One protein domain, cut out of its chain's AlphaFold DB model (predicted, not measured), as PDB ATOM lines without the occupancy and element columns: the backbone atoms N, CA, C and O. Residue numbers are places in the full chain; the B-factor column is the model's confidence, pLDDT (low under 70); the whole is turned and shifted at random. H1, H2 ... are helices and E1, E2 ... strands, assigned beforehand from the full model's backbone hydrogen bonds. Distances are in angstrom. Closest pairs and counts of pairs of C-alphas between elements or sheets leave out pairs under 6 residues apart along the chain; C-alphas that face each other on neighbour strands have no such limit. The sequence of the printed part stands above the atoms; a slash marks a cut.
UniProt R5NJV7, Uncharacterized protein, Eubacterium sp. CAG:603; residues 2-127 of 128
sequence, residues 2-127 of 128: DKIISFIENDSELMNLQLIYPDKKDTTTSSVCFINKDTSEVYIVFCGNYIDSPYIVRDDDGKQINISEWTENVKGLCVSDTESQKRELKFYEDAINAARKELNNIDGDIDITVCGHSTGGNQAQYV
ATOM      1  N   ASP A   2     -20.324  -2.650  60.359       46.03
ATOM      2  CA  ASP A   2     -20.171  -3.732  61.352       46.03
ATOM      3  C   ASP A   2     -19.703  -5.082  60.788       46.03
ATOM      4  O   ASP A   2     -18.850  -5.731  61.377       46.03
ATOM      5  N   LYS A   3     -20.191  -5.488  59.607       54.16
ATOM      6  CA  LYS A   3     -19.769  -6.751  58.965       54.16
ATOM      7  C   LYS A   3     -18.324  -6.744  58.460       54.16
ATOM      8  O   LYS A   3     -17.736  -7.806  58.321       54.16
ATOM      9  N   ILE A   4     -17.785  -5.567  58.138       55.72
ATOM     10  CA  ILE A   4     -16.408  -5.420  57.642       55.72
ATOM     11  C   ILE A   4     -15.448  -5.437  58.829       55.72
ATOM     12  O   ILE A   4     -14.469  -6.171  58.798       55.72
ATOM     13  N   ILE A   5     -15.782  -4.709  59.900       57.34
ATOM     14  CA  ILE A   5     -15.023  -4.742  61.156       57.34
ATOM     15  C   ILE A   5     -15.007  -6.166  61.720       57.34
ATOM     16  O   ILE A   5     -13.933  -6.681  61.990       57.34
ATOM     17  N   SER A   6     -16.149  -6.864  61.753       61.44
ATOM     18  CA  SER A   6     -16.178  -8.263  62.198       61.44
ATOM     19  C   SER A   6     -15.378  -9.210  61.303       61.44
ATOM     20  O   SER A   6     -14.981 -10.274  61.754       61.44
ATOM     21  N   PHE A   7     -15.204  -8.889  60.018       62.72
ATOM     22  CA  PHE A   7     -14.413  -9.721  59.109       62.72
ATOM     23  C   PHE A   7     -12.917  -9.529  59.374       62.72
ATOM     24  O   PHE A   7     -12.199 -10.510  59.485       62.72
ATOM     25  N   ILE A   8     -12.486  -8.277  59.565       61.81
ATOM     26  CA  ILE A   8     -11.108  -7.925  59.929       61.81
ATOM     27  C   ILE A   8     -10.760  -8.480  61.316       61.81
ATOM     28  O   ILE A   8      -9.729  -9.109  61.476       61.81
ATOM     29  N   GLU A   9     -11.635  -8.321  62.312       64.31
ATOM     30  CA  GLU A   9     -11.393  -8.801  63.682       64.31
ATOM     31  C   GLU A   9     -11.339 -10.332  63.798       64.31
ATOM     32  O   GLU A   9     -10.725 -10.852  64.727       64.31
ATOM     33  N   ASN A  10     -11.976 -11.056  62.870       65.81
ATOM     34  CA  ASN A  10     -11.929 -12.521  62.817       65.81
ATOM     35  C   ASN A  10     -10.811 -13.060  61.912       65.81
ATOM     36  O   ASN A  10     -10.640 -14.278  61.838       65.81
ATOM     37  N   ASP A  11     -10.061 -12.187  61.243       69.25
ATOM     38  CA  ASP A  11      -8.942 -12.553  60.386       69.25
ATOM     39  C   ASP A  11      -7.640 -12.048  61.022       69.25
ATOM     40  O   ASP A  11      -7.295 -10.864  60.986       69.25
ATOM     41  N   SER A  12      -6.921 -12.967  61.667       65.00
ATOM     42  CA  SER A  12      -5.684 -12.654  62.385       65.00
ATOM     43  C   SER A  12      -4.581 -12.113  61.478       65.00
ATOM     44  O   SER A  12      -3.716 -11.391  61.966       65.00
ATOM     45  N   GLU A  13      -4.602 -12.432  60.179       65.06
ATOM     46  CA  GLU A  13      -3.632 -11.886  59.226       65.06
ATOM     47  C   GLU A  13      -3.942 -10.413  58.941       65.06
ATOM     48  O   GLU A  13      -3.039  -9.576  58.977       65.06
ATOM     49  N   LEU A  14      -5.222 -10.060  58.771       66.31
ATOM     50  CA  LEU A  14      -5.643  -8.670  58.560       66.31
ATOM     51  C   LEU A  14      -5.400  -7.775  59.785       66.31
ATOM     52  O   LEU A  14      -5.121  -6.586  59.619       66.31
ATOM     53  N   MET A  15      -5.466  -8.319  61.004       65.50
ATOM     54  CA  MET A  15      -5.182  -7.572  62.243       65.50
ATOM     55  C   MET A  15      -3.701  -7.201  62.408       65.50
ATOM     56  O   MET A  15      -3.395  -6.218  63.087       65.50
ATOM     57  N   ASN A  16      -2.790  -7.947  61.778       77.62
ATOM     58  CA  ASN A  16      -1.348  -7.701  61.862       77.62
ATOM     59  C   ASN A  16      -0.838  -6.739  60.778       77.62
ATOM     60  O   ASN A  16       0.330  -6.337  60.808       77.62
ATOM     61  N   LEU A  17      -1.704  -6.329  59.844       85.75
ATOM     62  CA  LEU A  17      -1.355  -5.370  58.805       85.75
ATOM     63  C   LEU A  17      -1.248  -3.952  59.369       85.75
ATOM     64  O   LEU A  17      -2.214  -3.360  59.852       85.75
ATOM     65  N   GLN A  18      -0.067  -3.360  59.232       87.94
ATOM     66  CA  GLN A  18       0.177  -1.964  59.571       87.94
ATOM     67  C   GLN A  18       0.196  -1.111  58.304       87.94
ATOM     68  O   GLN A  18       1.029  -1.326  57.428       87.94
ATOM     69  N   LEU A  19      -0.670  -0.095  58.236       87.88
ATOM     70  CA  LEU A  19      -0.589   0.951  57.211       87.88
ATOM     71  C   LEU A  19       0.684   1.778  57.429       87.88
ATOM     72  O   LEU A  19       0.859   2.367  58.499       87.88
ATOM     73  N   ILE A  20       1.539   1.850  56.415       88.88
ATOM     74  CA  ILE A  20       2.815   2.581  56.470       88.88
ATOM     75  C   ILE A  20       2.894   3.750  55.490       88.88
ATOM     76  O   ILE A  20       3.657   4.687  55.717       88.88
ATOM     77  N   TYR A  21       2.114   3.701  54.410       86.88
ATOM     78  CA  TYR A  21       2.067   4.742  53.395       86.88
ATOM     79  C   TYR A  21       0.679   4.752  52.728       86.88
ATOM     80  O   TYR A  21       0.097   3.684  52.546       86.88
ATOM     81  N   PRO A  22       0.129   5.913  52.358       78.06
ATOM     82  CA  PRO A  22       0.657   7.233  52.651       78.06
ATOM     83  C   PRO A  22       0.550   7.599  54.141       78.06
ATOM     84  O   PRO A  22      -0.161   6.972  54.929       78.06
ATOM     85  N   ASP A  23       1.291   8.636  54.531       66.69
ATOM     86  CA  ASP A  23       1.075   9.370  55.781       66.69
ATOM     87  C   ASP A  23      -0.418   9.757  55.872       66.69
ATOM     88  O   ASP A  23      -1.012  10.175  54.882       66.69
ATOM     89  N   LYS A  24      -1.032   9.649  57.063       58.41
ATOM     90  CA  LYS A  24      -2.452   9.979  57.339       58.41
ATOM     91  C   LYS A  24      -2.904  11.386  56.888       58.41
ATOM     92  O   LYS A  24      -4.086  11.703  57.013       58.41
ATOM     93  N   LYS A  25      -1.992  12.250  56.446       55.19
ATOM     94  CA  LYS A  25      -2.232  13.594  55.909       55.19
ATOM     95  C   LYS A  25      -2.342  13.643  54.387       55.19
ATOM     96  O   LYS A  25      -2.762  14.678  53.875       55.19
ATOM     97  N   ASP A  26      -1.962  12.590  53.671       56.03
ATOM     98  CA  ASP A  26      -2.084  12.561  52.219       56.03
ATOM     99  C   ASP A  26      -3.533  12.255  51.825       56.03
ATOM    100  O   ASP A  26      -4.073  11.183  52.094       56.03
ATOM    101  N   THR A  27      -4.181  13.234  51.202       49.28
ATOM    102  CA  THR A  27      -5.533  13.108  50.642       49.28
ATOM    103  C   THR A  27      -5.516  13.001  49.119       49.28
ATOM    104  O   THR A  27      -6.565  13.094  48.485       49.28
ATOM    105  N   THR A  28      -4.332  12.907  48.513       51.38
ATOM    106  CA  THR A  28      -4.131  12.948  47.060       51.38
ATOM    107  C   THR A  28      -3.984  11.556  46.450       51.38
ATOM    108  O   THR A  28      -4.213  11.378  45.252       51.38
ATOM    109  N   THR A  29      -3.684  10.550  47.272       60.47
ATOM    110  CA  THR A  29      -3.531   9.150  46.875       60.47
ATOM    111  C   THR A  29      -4.667   8.291  47.438       60.47
ATOM    112  O   THR A  29      -4.969   8.314  48.627       60.47
ATOM    113  N   SER A  30      -5.338   7.531  46.564       68.69
ATOM    114  CA  SER A  30      -6.295   6.487  46.967       68.69
ATOM    115  C   SER A  30      -5.597   5.169  47.310       68.69
ATOM    116  O   SER A  30      -6.212   4.287  47.902       68.69
ATOM    117  N   SER A  31      -4.334   5.023  46.922       81.50
ATOM    118  CA  SER A  31      -3.528   3.819  47.098       81.50
ATOM    119  C   SER A  31      -2.890   3.768  48.483       81.50
ATOM    120  O   SER A  31      -2.627   4.802  49.091       81.50
ATOM    121  N   VAL A  32      -2.622   2.562  48.975       87.50
ATOM    122  CA  VAL A  32      -2.085   2.323  50.320       87.50
ATOM    123  C   VAL A  32      -1.010   1.240  50.301       87.50
ATOM    124  O   VAL A  32      -1.007   0.367  49.439       87.50
ATOM    125  N   CYS A  33      -0.106   1.287  51.270       90.38
ATOM    126  CA  CYS A  33       0.916   0.287  51.515       90.38
ATOM    127  C   CYS A  33       0.790  -0.231  52.946       90.38
ATOM    128  O   CYS A  33       0.796   0.552  53.906       90.38
ATOM    129  N   PHE A  34       0.694  -1.548  53.075       92.00
ATOM    130  CA  PHE A  34       0.698  -2.254  54.343       92.00
ATOM    131  C   PHE A  34       1.948  -3.109  54.470       92.00
ATOM    132  O   PHE A  34       2.486  -3.594  53.477       92.00
ATOM    133  N   ILE A  35       2.359  -3.348  55.706       91.56
ATOM    134  CA  ILE A  35       3.313  -4.406  56.025       91.56
ATOM    135  C   ILE A  35       2.683  -5.390  56.996       91.56
ATOM    136  O   ILE A  35       1.902  -4.993  57.864       91.56
ATOM    137  N   ASN A  36       3.082  -6.648  56.890       89.69
ATOM    138  CA  ASN A  36       2.951  -7.606  57.974       89.69
ATOM    139  C   ASN A  36       4.297  -7.675  58.707       89.69
ATOM    140  O   ASN A  36       5.304  -8.088  58.139       89.69
ATOM    141  N   LYS A  37       4.338  -7.235  59.969       81.56
ATOM    142  CA  LYS A  37       5.593  -7.190  60.741       81.56
ATOM    143  C   LYS A  37       6.134  -8.568  61.111       81.56
ATOM    144  O   LYS A  37       7.339  -8.695  61.307       81.56
ATOM    145  N   ASP A  38       5.271  -9.571  61.195       84.25
ATOM    146  CA  ASP A  38       5.674 -10.916  61.600       84.25
ATOM    147  C   ASP A  38       6.324 -11.672  60.436       84.25
ATOM    148  O   ASP A  38       7.270 -12.431  60.643       84.25
ATOM    149  N   THR A  39       5.842 -11.439  59.211       86.75
ATOM    150  CA  THR A  39       6.334 -12.101  57.991       86.75
ATOM    151  C   THR A  39       7.273 -11.227  57.162       86.75
ATOM    152  O   THR A  39       7.988 -11.743  56.311       86.75
ATOM    153  N   SER A  40       7.331  -9.919  57.434       86.75
ATOM    154  CA  SER A  40       8.037  -8.914  56.619       86.75
ATOM    155  C   SER A  40       7.514  -8.781  55.180       86.75
ATOM    156  O   SER A  40       8.200  -8.220  54.325       86.75
ATOM    157  N   GLU A  41       6.294  -9.252  54.915       91.06
ATOM    158  CA  GLU A  41       5.616  -9.086  53.629       91.06
ATOM    159  C   GLU A  41       5.098  -7.653  53.462       91.06
ATOM    160  O   GLU A  41       4.602  -7.029  54.409       91.06
ATOM    161  N   VAL A  42       5.192  -7.139  52.237       92.81
ATOM    162  CA  VAL A  42       4.763  -5.791  51.858       92.81
ATOM    163  C   VAL A  42       3.613  -5.887  50.862       92.81
ATOM    164  O   VAL A  42       3.719  -6.560  49.840       92.81
ATOM    165  N   TYR A  43       2.522  -5.172  51.124       92.62
ATOM    166  CA  TYR A  43       1.334  -5.150  50.272       92.62
ATOM    167  C   TYR A  43       1.079  -3.735  49.768       92.62
ATOM    168  O   TYR A  43       0.742  -2.849  50.551       92.62
ATOM    169  N   ILE A  44       1.192  -3.527  48.459       91.19
ATOM    170  CA  ILE A  44       0.908  -2.251  47.802       91.19
ATOM    171  C   ILE A  44      -0.425  -2.386  47.073       91.19
ATOM    172  O   ILE A  44      -0.556  -3.149  46.116       91.19
ATOM    173  N   VAL A  45      -1.425  -1.648  47.544       89.31
ATOM    174  CA  VAL A  45      -2.806  -1.735  47.076       89.31
ATOM    175  C   VAL A  45      -3.176  -0.449  46.353       89.31
ATOM    176  O   VAL A  45      -3.355   0.602  46.970       89.31
ATOM    177  N   PHE A  46      -3.334  -0.539  45.035       84.31
ATOM    178  CA  PHE A  46      -3.862   0.544  44.215       84.31
ATOM    179  C   PHE A  46      -5.391   0.521  44.242       84.31
ATOM    180  O   PHE A  46      -6.037  -0.433  43.789       84.31
ATOM    181  N   CYS A  47      -5.998   1.577  44.779       77.38
ATOM    182  CA  CYS A  47      -7.450   1.671  44.867       77.38
ATOM    183  C   CYS A  47      -8.020   2.346  43.626       77.38
ATOM    184  O   CYS A  47      -7.730   3.513  43.346       77.38
ATOM    185  N   GLY A  48      -8.892   1.621  42.926       67.62
ATOM    186  CA  GLY A  48      -9.638   2.175  41.810       67.62
ATOM    187  C   GLY A  48     -10.626   3.267  42.218       67.62
ATOM    188  O   GLY A  48     -10.925   3.470  43.394       67.62
ATOM    189  N   ASN A  49     -11.152   3.972  41.220       65.44
ATOM    190  CA  ASN A  49     -12.115   5.039  41.437       65.44
ATOM    191  C   ASN A  49     -13.468   4.470  41.907       65.44
ATOM    192  O   ASN A  49     -14.092   3.681  41.197       65.44
ATOM    193  N   TYR A  50     -13.916   4.887  43.092       55.38
ATOM    194  CA  TYR A  50     -15.225   4.532  43.659       55.38
ATOM    195  C   TYR A  50     -16.282   5.631  43.477       55.38
ATOM    196  O   TYR A  50     -17.427   5.457  43.893       55.38
ATOM    197  N   ILE A  51     -15.911   6.766  42.880       55.47
ATOM    198  CA  ILE A  51     -16.816   7.875  42.590       55.47
ATOM    199  C   ILE A  51     -17.243   7.764  41.125       55.47
ATOM    200  O   ILE A  51     -16.403   7.620  40.237       55.47
ATOM    201  N   ASP A  52     -18.547   7.874  40.864       52.66
ATOM    202  CA  ASP A  52     -19.140   7.933  39.519       52.66
ATOM    203  C   ASP A  52     -18.885   9.304  38.850       52.66
ATOM    204  O   ASP A  52     -19.787  10.042  38.459       52.66
ATOM    205  N   SER A  53     -17.619   9.717  38.831       55.62
ATOM    206  CA  SER A  53     -17.114  10.933  38.197       55.62
ATOM    207  C   SER A  53     -15.628  10.752  37.868       55.62
ATOM    208  O   SER A  53     -14.951  10.024  38.601       55.62
ATOM    209  N   PRO A  54     -15.085  11.416  36.828       55.81
ATOM    210  CA  PRO A  54     -13.663  11.344  36.502       55.81
ATOM    211  C   PRO A  54     -12.808  11.677  37.725       55.81
ATOM    212  O   PRO A  54     -13.060  12.673  38.405       55.81
ATOM    213  N   TYR A  55     -11.804  10.854  38.011       56.00
ATOM    214  CA  TYR A  55     -10.915  11.114  39.136       56.00
ATOM    215  C   TYR A  55      -9.953  12.234  38.724       56.00
ATOM    216  O   TYR A  55      -9.123  12.068  37.826       56.00
ATOM    217  N   ILE A  56     -10.122  13.407  39.330       60.12
ATOM    218  CA  ILE A  56      -9.317  14.599  39.055       60.12
ATOM    219  C   ILE A  56      -8.177  14.623  40.071       60.12
ATOM    220  O   ILE A  56      -8.348  15.118  41.182       60.12
ATOM    221  N   VAL A  57      -7.014  14.093  39.691       61.00
ATOM    222  CA  VAL A  57      -5.764  14.329  40.436       61.00
ATOM    223  C   VAL A  57      -5.106  15.574  39.861       61.00
ATOM    224  O   VAL A  57      -5.250  15.854  38.672       61.00
ATOM    225  N   ARG A  58      -4.401  16.342  40.687       67.06
ATOM    226  CA  ARG A  58      -3.535  17.426  40.220       67.06
ATOM    227  C   ARG A  58      -2.083  17.062  40.506       67.06
ATOM    228  O   ARG A  58      -1.829  16.455  41.541       67.06
ATOM    229  N   ASP A  59      -1.175  17.386  39.591       64.00
ATOM    230  CA  ASP A  59       0.264  17.316  39.863       64.00
ATOM    231  C   ASP A  59       0.706  18.419  40.845       64.00
ATOM    232  O   ASP A  59      -0.099  19.257  41.270       64.00
ATOM    233  N   ASP A  60       1.994  18.416  41.197       63.91
ATOM    234  CA  ASP A  60       2.612  19.400  42.097       63.91
ATOM    235  C   ASP A  60       2.508  20.847  41.566       63.91
ATOM    236  O   ASP A  60       2.506  21.798  42.347       63.91
ATOM    237  N   ASP A  61       2.340  21.015  40.248       71.56
ATOM    238  CA  ASP A  61       2.126  22.299  39.569       71.56
ATOM    239  C   ASP A  61       0.630  22.678  39.462       71.56
ATOM    240  O   ASP A  61       0.259  23.718  38.906       71.56
ATOM    241  N   GLY A  62      -0.266  21.851  40.010       69.00
ATOM    242  CA  GLY A  62      -1.708  22.074  40.054       69.00
ATOM    243  C   GLY A  62      -2.458  21.733  38.760       69.00
ATOM    244  O   GLY A  62      -3.667  22.008  38.670       69.00
ATOM    245  N   LYS A  63      -1.794  21.141  37.763       75.19
ATOM    246  CA  LYS A  63      -2.381  20.726  36.486       75.19
ATOM    247  C   LYS A  63      -3.134  19.411  36.653       75.19
ATOM    248  O   LYS A  63      -2.682  18.475  37.301       75.19
ATOM    249  N   GLN A  64      -4.314  19.341  36.045       70.12
ATOM    250  CA  GLN A  64      -5.170  18.163  36.109       70.12
ATOM    251  C   GLN A  64      -4.570  16.979  35.334       70.12
ATOM    252  O   GLN A  64      -4.267  17.091  34.147       70.12
ATOM    253  N   ILE A  65      -4.500  15.834  36.006       64.38
ATOM    254  CA  ILE A  65      -4.192  14.520  35.453       64.38
ATOM    255  C   ILE A  65      -5.504  13.737  35.375       64.38
ATOM    256  O   ILE A  65      -6.196  13.549  36.379       64.38
ATOM    257  N   ASN A  66      -5.859  13.286  34.174       62.22
ATOM    258  CA  ASN A  66      -6.981  12.378  33.978       62.22
ATOM    259  C   ASN A  66      -6.512  10.941  34.236       62.22
ATOM    260  O   ASN A  66      -5.831  10.360  33.397       62.22
ATOM    261  N   ILE A  67      -6.870  10.364  35.384       58.56
ATOM    262  CA  ILE A  67      -6.500   8.974  35.718       58.56
ATOM    263  C   ILE A  67      -7.621   7.968  35.407       58.56
ATOM    264  O   ILE A  67      -7.526   6.795  35.755       58.56
ATOM    265  N   SER A  68      -8.703   8.427  34.767       56.75
ATOM    266  CA  SER A  68      -9.865   7.600  34.401       56.75
ATOM    267  C   SER A  68      -9.617   6.710  33.178       56.75
ATOM    268  O   SER A  68     -10.497   5.945  32.787       56.75
ATOM    269  N   GLU A  69      -8.466   6.854  32.523       58.09
ATOM    270  CA  GLU A  69      -8.164   6.177  31.266       58.09
ATOM    271  C   GLU A  69      -7.686   4.741  31.526       58.09
ATOM    272  O   GLU A  69      -6.740   4.492  32.277       58.09
ATOM    273  N   TRP A  70      -8.383   3.783  30.909       57.31
ATOM    274  CA  TRP A  70      -7.946   2.395  30.814       57.31
ATOM    275  C   TRP A  70      -6.895   2.308  29.712       57.31
ATOM    276  O   TRP A  70      -7.207   2.515  28.539       57.31
ATOM    277  N   THR A  71      -5.659   2.010  30.092       54.41
ATOM    278  CA  THR A  71      -4.545   1.878  29.149       54.41
ATOM    279  C   THR A  71      -4.285   0.398  28.901       54.41
ATOM    280  O   THR A  71      -4.084  -0.369  29.838       54.41
ATOM    281  N   GLU A  72      -4.308  -0.034  27.640       51.41
ATOM    282  CA  GLU A  72      -3.946  -1.405  27.269       51.41
ATOM    283  C   GLU A  72      -2.419  -1.578  27.328       51.41
ATOM    284  O   GLU A  72      -1.695  -1.186  26.412       51.41
ATOM    285  N   ASN A  73      -1.912  -2.195  28.397       52.34
ATOM    286  CA  ASN A  73      -0.466  -2.298  28.660       52.34
ATOM    287  C   ASN A  73       0.204  -3.530  28.022       52.34
ATOM    288  O   ASN A  73       1.349  -3.853  28.327       52.34
ATOM    289  N   VAL A  74      -0.486  -4.241  27.122       48.22
ATOM    290  CA  VAL A  74       0.014  -5.495  26.515       48.22
ATOM    291  C   VAL A  74       1.211  -5.263  25.572       48.22
ATOM    292  O   VAL A  74       1.937  -6.204  25.247       48.22
ATOM    293  N   LYS A  75       1.505  -4.015  25.181       44.19
ATOM    294  CA  LYS A  75       2.810  -3.650  24.598       44.19
ATOM    295  C   LYS A  75       3.813  -3.409  25.724       44.19
ATOM    296  O   LYS A  75       4.077  -2.275  26.100       44.19
ATOM    297  N   GLY A  76       4.297  -4.511  26.280       41.16
ATOM    298  CA  GLY A  76       5.163  -4.511  27.445       41.16
ATOM    299  C   GLY A  76       6.522  -3.832  27.271       41.16
ATOM    300  O   GLY A  76       6.932  -3.438  26.180       41.16
ATOM    301  N   LEU A  77       7.225  -3.865  28.405       45.12
ATOM    302  CA  LEU A  77       8.648  -3.615  28.630       45.12
ATOM    303  C   LEU A  77       9.028  -2.162  28.956       45.12
ATOM    304  O   LEU A  77       9.547  -1.413  28.136       45.12
ATOM    305  N   CYS A  78       8.902  -1.869  30.253       52.31
ATOM    306  CA  CYS A  78       9.912  -1.144  31.032       52.31
ATOM    307  C   CYS A  78      10.004   0.381  30.888       52.31
ATOM    308  O   CYS A  78      10.955   0.953  31.420       52.31
ATOM    309  N   VAL A  79       9.059   1.060  30.232       55.97
ATOM    310  CA  VAL A  79       9.109   2.527  30.137       55.97
ATOM    311  C   VAL A  79       7.814   3.160  30.627       55.97
ATOM    312  O   VAL A  79       6.732   2.942  30.086       55.97
ATOM    313  N   SER A  80       7.944   3.957  31.685       65.56
ATOM    314  CA  SER A  80       6.881   4.819  32.181       65.56
ATOM    315  C   SER A  80       6.755   6.049  31.275       65.56
ATOM    316  O   SER A  80       7.356   7.092  31.540       65.56
ATOM    317  N   ASP A  81       5.963   5.934  30.212       68.56
ATOM    318  CA  ASP A  81       5.836   6.982  29.192       68.56
ATOM    319  C   ASP A  81       4.683   7.964  29.449       68.56
ATOM    320  O   ASP A  81       4.689   9.082  28.930       68.56
ATOM    321  N   THR A  82       3.711   7.597  30.289       75.62
ATOM    322  CA  THR A  82       2.580   8.468  30.651       75.62
ATOM    323  C   THR A  82       2.733   9.069  32.050       75.62
ATOM    324  O   THR A  82       3.314   8.460  32.945       75.62
ATOM    325  N   GLU A  83       2.163  10.256  32.277       76.00
ATOM    326  CA  GLU A  83       2.174  10.902  33.603       76.00
ATOM    327  C   GLU A  83       1.461  10.057  34.671       76.00
ATOM    328  O   GLU A  83       1.890  10.012  35.822       76.00
ATOM    329  N   SER A  84       0.420   9.312  34.285       73.06
ATOM    330  CA  SER A  84      -0.252   8.367  35.178       73.06
ATOM    331  C   SER A  84       0.679   7.229  35.601       73.06
ATOM    332  O   SER A  84       0.762   6.951  36.793       73.06
ATOM    333  N   GLN A  85       1.423   6.620  34.668       76.69
ATOM    334  CA  GLN A  85       2.416   5.586  34.991       76.69
ATOM    335  C   GLN A  85       3.532   6.131  35.889       76.69
ATOM    336  O   GLN A  85       3.864   5.491  36.882       76.69
ATOM    337  N   LYS A  86       4.046   7.338  35.604       79.94
ATOM    338  CA  LYS A  86       5.099   7.967  36.422       79.94
ATOM    339  C   LYS A  86       4.623   8.191  37.851       79.94
ATOM    340  O   LYS A  86       5.370   7.942  38.793       79.94
ATOM    341  N   ARG A  87       3.371   8.629  38.016       79.31
ATOM    342  CA  ARG A  87       2.746   8.820  39.328       79.31
ATOM    343  C   ARG A  87       2.643   7.507  40.103       79.31
ATOM    344  O   ARG A  87       3.013   7.484  41.273       79.31
ATOM    345  N   GLU A  88       2.163   6.430  39.474       81.31
ATOM    346  CA  GLU A  88       2.042   5.136  40.166       81.31
ATOM    347  C   GLU A  88       3.409   4.520  40.486       81.31
ATOM    348  O   GLU A  88       3.583   3.972  41.573       81.31
ATOM    349  N   LEU A  89       4.394   4.655  39.590       84.81
ATOM    350  CA  LEU A  89       5.764   4.202  39.840       84.81
ATOM    351  C   LEU A  89       6.390   4.958  41.012       84.81
ATOM    352  O   LEU A  89       6.946   4.338  41.914       84.81
ATOM    353  N   LYS A  90       6.222   6.284  41.057       85.25
ATOM    354  CA  LYS A  90       6.682   7.096  42.185       85.25
ATOM    355  C   LYS A  90       6.021   6.660  43.497       85.25
ATOM    356  O   LYS A  90       6.706   6.525  44.506       85.25
ATOM    357  N   PHE A  91       4.707   6.419  43.489       86.00
ATOM    358  CA  PHE A  91       3.993   5.911  44.663       86.00
ATOM    359  C   PHE A  91       4.562   4.566  45.129       86.00
ATOM    360  O   PHE A  91       4.815   4.386  46.317       86.00
ATOM    361  N   TYR A  92       4.784   3.635  44.198       89.81
ATOM    362  CA  TYR A  92       5.371   2.325  44.476       89.81
ATOM    363  C   TYR A  92       6.770   2.442  45.100       89.81
ATOM    364  O   TYR A  92       7.031   1.834  46.139       89.81
ATOM    365  N   GLU A  93       7.647   3.270  44.529       90.00
ATOM    366  CA  GLU A  93       8.997   3.514  45.050       90.00
ATOM    367  C   GLU A  93       8.973   4.143  46.452       90.00
ATOM    368  O   GLU A  93       9.665   3.673  47.360       90.00
ATOM    369  N   ASP A  94       8.144   5.170  46.665       90.62
ATOM    370  CA  ASP A  94       7.983   5.821  47.969       90.62
ATOM    371  C   ASP A  94       7.445   4.837  49.025       90.62
ATOM    372  O   ASP A  94       7.948   4.785  50.153       90.62
ATOM    373  N   ALA A  95       6.461   4.012  48.651       90.75
ATOM    374  CA  ALA A  95       5.865   2.993  49.508       90.75
ATOM    375  C   ALA A  95       6.873   1.907  49.914       90.75
ATOM    376  O   ALA A  95       6.924   1.527  51.086       90.75
ATOM    377  N   ILE A  96       7.707   1.437  48.980       92.19
ATOM    378  CA  ILE A  96       8.774   0.470  49.270       92.19
ATOM    379  C   ILE A  96       9.818   1.074  50.192       92.19
ATOM    380  O   ILE A  96      10.231   0.429  51.155       92.19
ATOM    381  N   ASN A  97      10.233   2.314  49.943       92.25
ATOM    382  CA  ASN A  97      11.199   2.992  50.801       92.25
ATOM    383  C   ASN A  97      10.673   3.125  52.238       92.25
ATOM    384  O   ASN A  97      11.417   2.900  53.198       92.25
ATOM    385  N   ALA A  98       9.382   3.427  52.401       91.31
ATOM    386  CA  ALA A  98       8.730   3.439  53.707       91.31
ATOM    387  C   ALA A  98       8.706   2.041  54.356       91.31
ATOM    388  O   ALA A  98       9.061   1.915  55.529       91.31
ATOM    389  N   ALA A  99       8.368   0.993  53.595       92.25
ATOM    390  CA  ALA A  99       8.352  -0.393  54.071       92.25
ATOM    391  C   ALA A  99       9.726  -0.862  54.544       92.25
ATOM    392  O   ALA A  99       9.870  -1.339  55.667       92.25
ATOM    393  N   ARG A 100      10.756  -0.650  53.721       92.75
ATOM    394  CA  ARG A 100      12.144  -1.002  54.037       92.75
ATOM    395  C   ARG A 100      12.629  -0.319  55.305       92.75
ATOM    396  O   ARG A 100      13.295  -0.947  56.125       92.75
ATOM    397  N   LYS A 101      12.273   0.954  55.492       92.19
ATOM    398  CA  LYS A 101      12.614   1.705  56.702       92.19
ATOM    399  C   LYS A 101      11.923   1.139  57.942       92.19
ATOM    400  O   LYS A 101      12.582   0.978  58.964       92.19
ATOM    401  N   GLU A 102      10.629   0.837  57.860       91.75
ATOM    402  CA  GLU A 102       9.857   0.306  58.992       91.75
ATOM    403  C   GLU A 102      10.278  -1.127  59.362       91.75
ATOM    404  O   GLU A 102      10.346  -1.462  60.543       91.75
ATOM    405  N   LEU A 103      10.625  -1.953  58.370       91.56
ATOM    406  CA  LEU A 103      11.126  -3.319  58.556       91.56
ATOM    407  C   LEU A 103      12.627  -3.381  58.893       91.56
ATOM    408  O   LEU A 103      13.154  -4.463  59.143       91.56
ATOM    409  N   ASN A 104      13.333  -2.241  58.895       91.00
ATOM    410  CA  ASN A 104      14.791  -2.165  59.040       91.00
ATOM    411  C   ASN A 104      15.545  -3.075  58.040       91.00
ATOM    412  O   ASN A 104      16.542  -3.713  58.379       91.00
ATOM    413  N   ASN A 105      15.052  -3.131  56.799       85.81
ATOM    414  CA  ASN A 105      15.545  -3.985  55.720       85.81
ATOM    415  C   ASN A 105      15.861  -3.148  54.465       85.81
ATOM    416  O   ASN A 105      15.135  -3.164  53.468       85.81
ATOM    417  N   ILE A 106      16.930  -2.354  54.544       83.19
ATOM    418  CA  ILE A 106      17.268  -1.353  53.518       83.19
ATOM    419  C   ILE A 106      17.644  -2.017  52.184       83.19
ATOM    420  O   ILE A 106      17.136  -1.593  51.153       83.19
ATOM    421  N   ASP A 107      18.434  -3.094  52.216       80.88
ATOM    422  CA  ASP A 107      19.009  -3.712  51.007       80.88
ATOM    423  C   ASP A 107      18.689  -5.208  50.849       80.88
ATOM    424  O   ASP A 107      19.147  -5.838  49.898       80.88
ATOM    425  N   GLY A 108      17.947  -5.810  51.780       80.50
ATOM    426  CA  GLY A 108      17.600  -7.226  51.696       80.50
ATOM    427  C   GLY A 108      16.383  -7.488  50.818       80.50
ATOM    428  O   GLY A 108      15.647  -6.573  50.419       80.50
ATOM    429  N   ASP A 109      16.166  -8.767  50.541       85.94
ATOM    430  CA  ASP A 109      14.984  -9.229  49.827       85.94
ATOM    431  C   ASP A 109      13.729  -8.926  50.657       85.94
ATOM    432  O   ASP A 109      13.734  -9.028  51.889       85.94
ATOM    433  N   ILE A 110      12.672  -8.496  49.972       87.38
ATOM    434  CA  ILE A 110      11.341  -8.289  50.541       87.38
ATOM    435  C   ILE A 110      10.327  -8.915  49.595       87.38
ATOM    436  O   ILE A 110      10.397  -8.717  48.381       87.38
ATOM    437  N   ASP A 111       9.378  -9.647  50.163       90.88
ATOM    438  CA  ASP A 111       8.265 -10.195  49.405       90.88
ATOM    439  C   ASP A 111       7.216  -9.098  49.233       90.88
ATOM    440  O   ASP A 111       6.639  -8.596  50.202       90.88
ATOM    441  N   ILE A 112       7.014  -8.683  47.983       91.69
ATOM    442  CA  ILE A 112       6.109  -7.591  47.631       91.69
ATOM    443  C   ILE A 112       4.934  -8.162  46.855       91.69
ATOM    444  O   ILE A 112       5.093  -8.733  45.777       91.69
ATOM    445  N   THR A 113       3.736  -7.937  47.376       92.50
ATOM    446  CA  THR A 113       2.492  -8.156  46.650       92.50
ATOM    447  C   THR A 113       1.946  -6.815  46.186       92.50
ATOM    448  O   THR A 113       1.642  -5.943  47.000       92.50
ATOM    449  N   VAL A 114       1.776  -6.659  44.875       90.12
ATOM    450  CA  VAL A 114       1.092  -5.505  44.286       90.12
ATOM    451  C   VAL A 114      -0.276  -5.945  43.794       90.12
ATOM    452  O   VAL A 114      -0.396  -6.909  43.039       90.12
ATOM    453  N   CYS A 115      -1.327  -5.248  44.210       89.50
ATOM    454  CA  CYS A 115      -2.681  -5.556  43.773       89.50
ATOM    455  C   CYS A 115      -3.538  -4.300  43.619       89.50
ATOM    456  O   CYS A 115      -3.186  -3.203  44.047       89.50
ATOM    457  N   GLY A 116      -4.689  -4.465  42.977       85.88
ATOM    458  CA  GLY A 116      -5.659  -3.396  42.826       85.88
ATOM    459  C   GLY A 116      -6.947  -3.891  42.189       85.88
ATOM    460  O   GLY A 116      -6.984  -4.931  41.532       85.88
ATOM    461  N   HIS A 117      -8.021  -3.135  42.392       82.00
ATOM    462  CA  HIS A 117      -9.347  -3.437  41.854       82.00
ATOM    463  C   HIS A 117      -9.838  -2.298  40.950       82.00
ATOM    464  O   HIS A 117      -9.541  -1.130  41.206       82.00
ATOM    465  N   SER A 118     -10.616  -2.621  39.908       79.94
ATOM    466  CA  SER A 118     -11.093  -1.659  38.898       79.94
ATOM    467  C   SER A 118      -9.918  -0.920  38.231       79.94
ATOM    468  O   SER A 118      -8.940  -1.562  37.846       79.94
ATOM    469  N   THR A 119      -9.956   0.412  38.135       75.25
ATOM    470  CA  THR A 119      -8.833   1.223  37.633       75.25
ATOM    471  C   THR A 119      -7.551   1.014  38.446       75.25
ATOM    472  O   THR A 119      -6.465   1.132  37.892       75.25
ATOM    473  N   GLY A 120      -7.659   0.611  39.717       78.19
ATOM    474  CA  GLY A 120      -6.524   0.232  40.557       78.19
ATOM    475  C   GLY A 120      -5.819  -1.038  40.086       78.19
ATOM    476  O   GLY A 120      -4.605  -1.145  40.189       78.19
ATOM    477  N   GLY A 121      -6.550  -1.981  39.489       80.81
ATOM    478  CA  GLY A 121      -5.944  -3.160  38.866       80.81
ATOM    479  C   GLY A 121      -5.113  -2.787  37.638       80.81
ATOM    480  O   GLY A 121      -4.034  -3.335  37.436       80.81
ATOM    481  N   ASN A 122      -5.574  -1.806  36.856       78.38
ATOM    482  CA  ASN A 122      -4.797  -1.252  35.748       78.38
ATOM    483  C   ASN A 122      -3.554  -0.487  36.251       78.38
ATOM    484  O   ASN A 122      -2.474  -0.644  35.698       78.38
ATOM    485  N   GLN A 123      -3.680   0.282  37.337       79.56
ATOM    486  CA  GLN A 123      -2.550   0.971  37.978       79.56
ATOM    487  C   GLN A 123      -1.495  -0.002  38.513       79.56
ATOM    488  O   GLN A 123      -0.306   0.213  38.297       79.56
ATOM    489  N   ALA A 124      -1.920  -1.098  39.146       83.44
ATOM    490  CA  ALA A 124      -1.022  -2.142  39.628       83.44
ATOM    491  C   ALA A 124      -0.169  -2.740  38.496       83.44
ATOM    492  O   ALA A 124       1.002  -3.031  38.703       83.44
ATOM    493  N   GLN A 125      -0.715  -2.861  37.279       78.25
ATOM    494  CA  GLN A 125       0.046  -3.338  36.116       78.25
ATOM    495  C   GLN A 125       1.179  -2.400  35.690       78.25
ATOM    496  O   GLN A 125       2.072  -2.842  34.978       78.25
ATOM    497  N   TYR A 126       1.161  -1.125  36.084       76.94
ATOM    498  CA  TYR A 126       2.215  -0.180  35.707       76.94
ATOM    499  C   TYR A 126       3.531  -0.396  36.459       76.94
ATOM    500  O   TYR A 126       4.553   0.127  36.024       76.94
ATOM    501  N   VAL A 127       3.506  -1.125  37.578       77.12
ATOM    502  CA  VAL A 127       4.657  -1.283  38.485       77.12
ATOM    503  C   VAL A 127       5.070  -2.745  38.698       77.12
ATOM    504  O   VAL A 127       5.927  -3.013  39.537       77.12
TER     505      VAL A 127
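This is residues 2 to 127 of the 128 residues of an uncharacterized protein of Eubacterium sp. CAG:603 (UniProt R5NJV7). A strongly twisted wall of four strands, E1, E2, E3 and E6, has the long helix H3 and the short helix H4 over one face, and no named helix over the other. The short helices H1 and H2 sit beyond one end, and the small hairpin of E4 and E5 lies towards the opposite end, near the beginning of H3. The 126 printed residues hold four named helices and six named strands, in the order H1 H2 E1 E2 E3 E4 E5 H3 E6 H4; the class is mixed, helices and strands. The large sheet is mixed, in the order E1 E2 E3 E6, and the small one is antiparallel. The whole is compact, with a radius of gyration of the C-alphas of 15.6 A and spans of 40 by 39 by 31 A.

Start with H1, residues 2 to 9, and H2, residues 12 to 15: they only just touch, with 3 pairs of C-alphas within 8 A, and only at the corner by their link, the closest C-alphas being those of Ile 8 and Leu 14, 5.7 A apart. Next come E1, residues 17 to 21, E2, residues 32 to 36, and E3, residues 42 to 47, a meander, each strand the antiparallel neighbour of the one before. Look for N 18 and O 35 at 2.9 A between E1 and E2, and N 34 and O 43 at 2.8 A between E2 and E3. E4, residues 56 to 58, and E5, residues 64 to 66, form a hairpin, with N 65 and O 57 at 2.8 A. H3, residues 83 to 102, is on the large sheet at a height of 8.9 A, over E2 and E3; its closest C-alpha pair with E2 is Cys 33 and Ala 95, 6.0 A. E6, residues 112 to 117, is parallel to E3, with N 46 and O 115 at 2.8 A. H4, residues 119 to 124, is over E6 at a height of 5.2 A on the same face as H3, which gives two layers, helices on one face of a sheet. With residues 85 to 88 alone, H3 only just touches H4, with 3 pairs within 8 A, the closest C-alphas being those of Glu 88 and Gln 123, 6.6 A apart. In H1, H3 and H4 every O i to N i+4 pair is within hydrogen-bond range; H2 is too short for one.

Find C-alpha 2 at (-20.171, -3.732, 61.352), where H1 begins. E1, E2, E3 and E6 measure 12.0, 13.5, 15.9 and 17.0 A from first to last C-alpha. H3 runs 28.6 A from C-alpha 83 at (2.174, 10.902, 33.603), and H4 ends at C-alpha 124, (-1.022, -2.142, 39.628).

The C-alphas of Asn 10 and Asp 61, the two farthest apart, are 44.2 A apart. The printed part has no cut; the link from E5 to H3, residues 67 to 82, is long. The mean pLDDT of the printed part is 73.9, and 53 residues are under 70, among them residues 2 to 15 and 65 to 81.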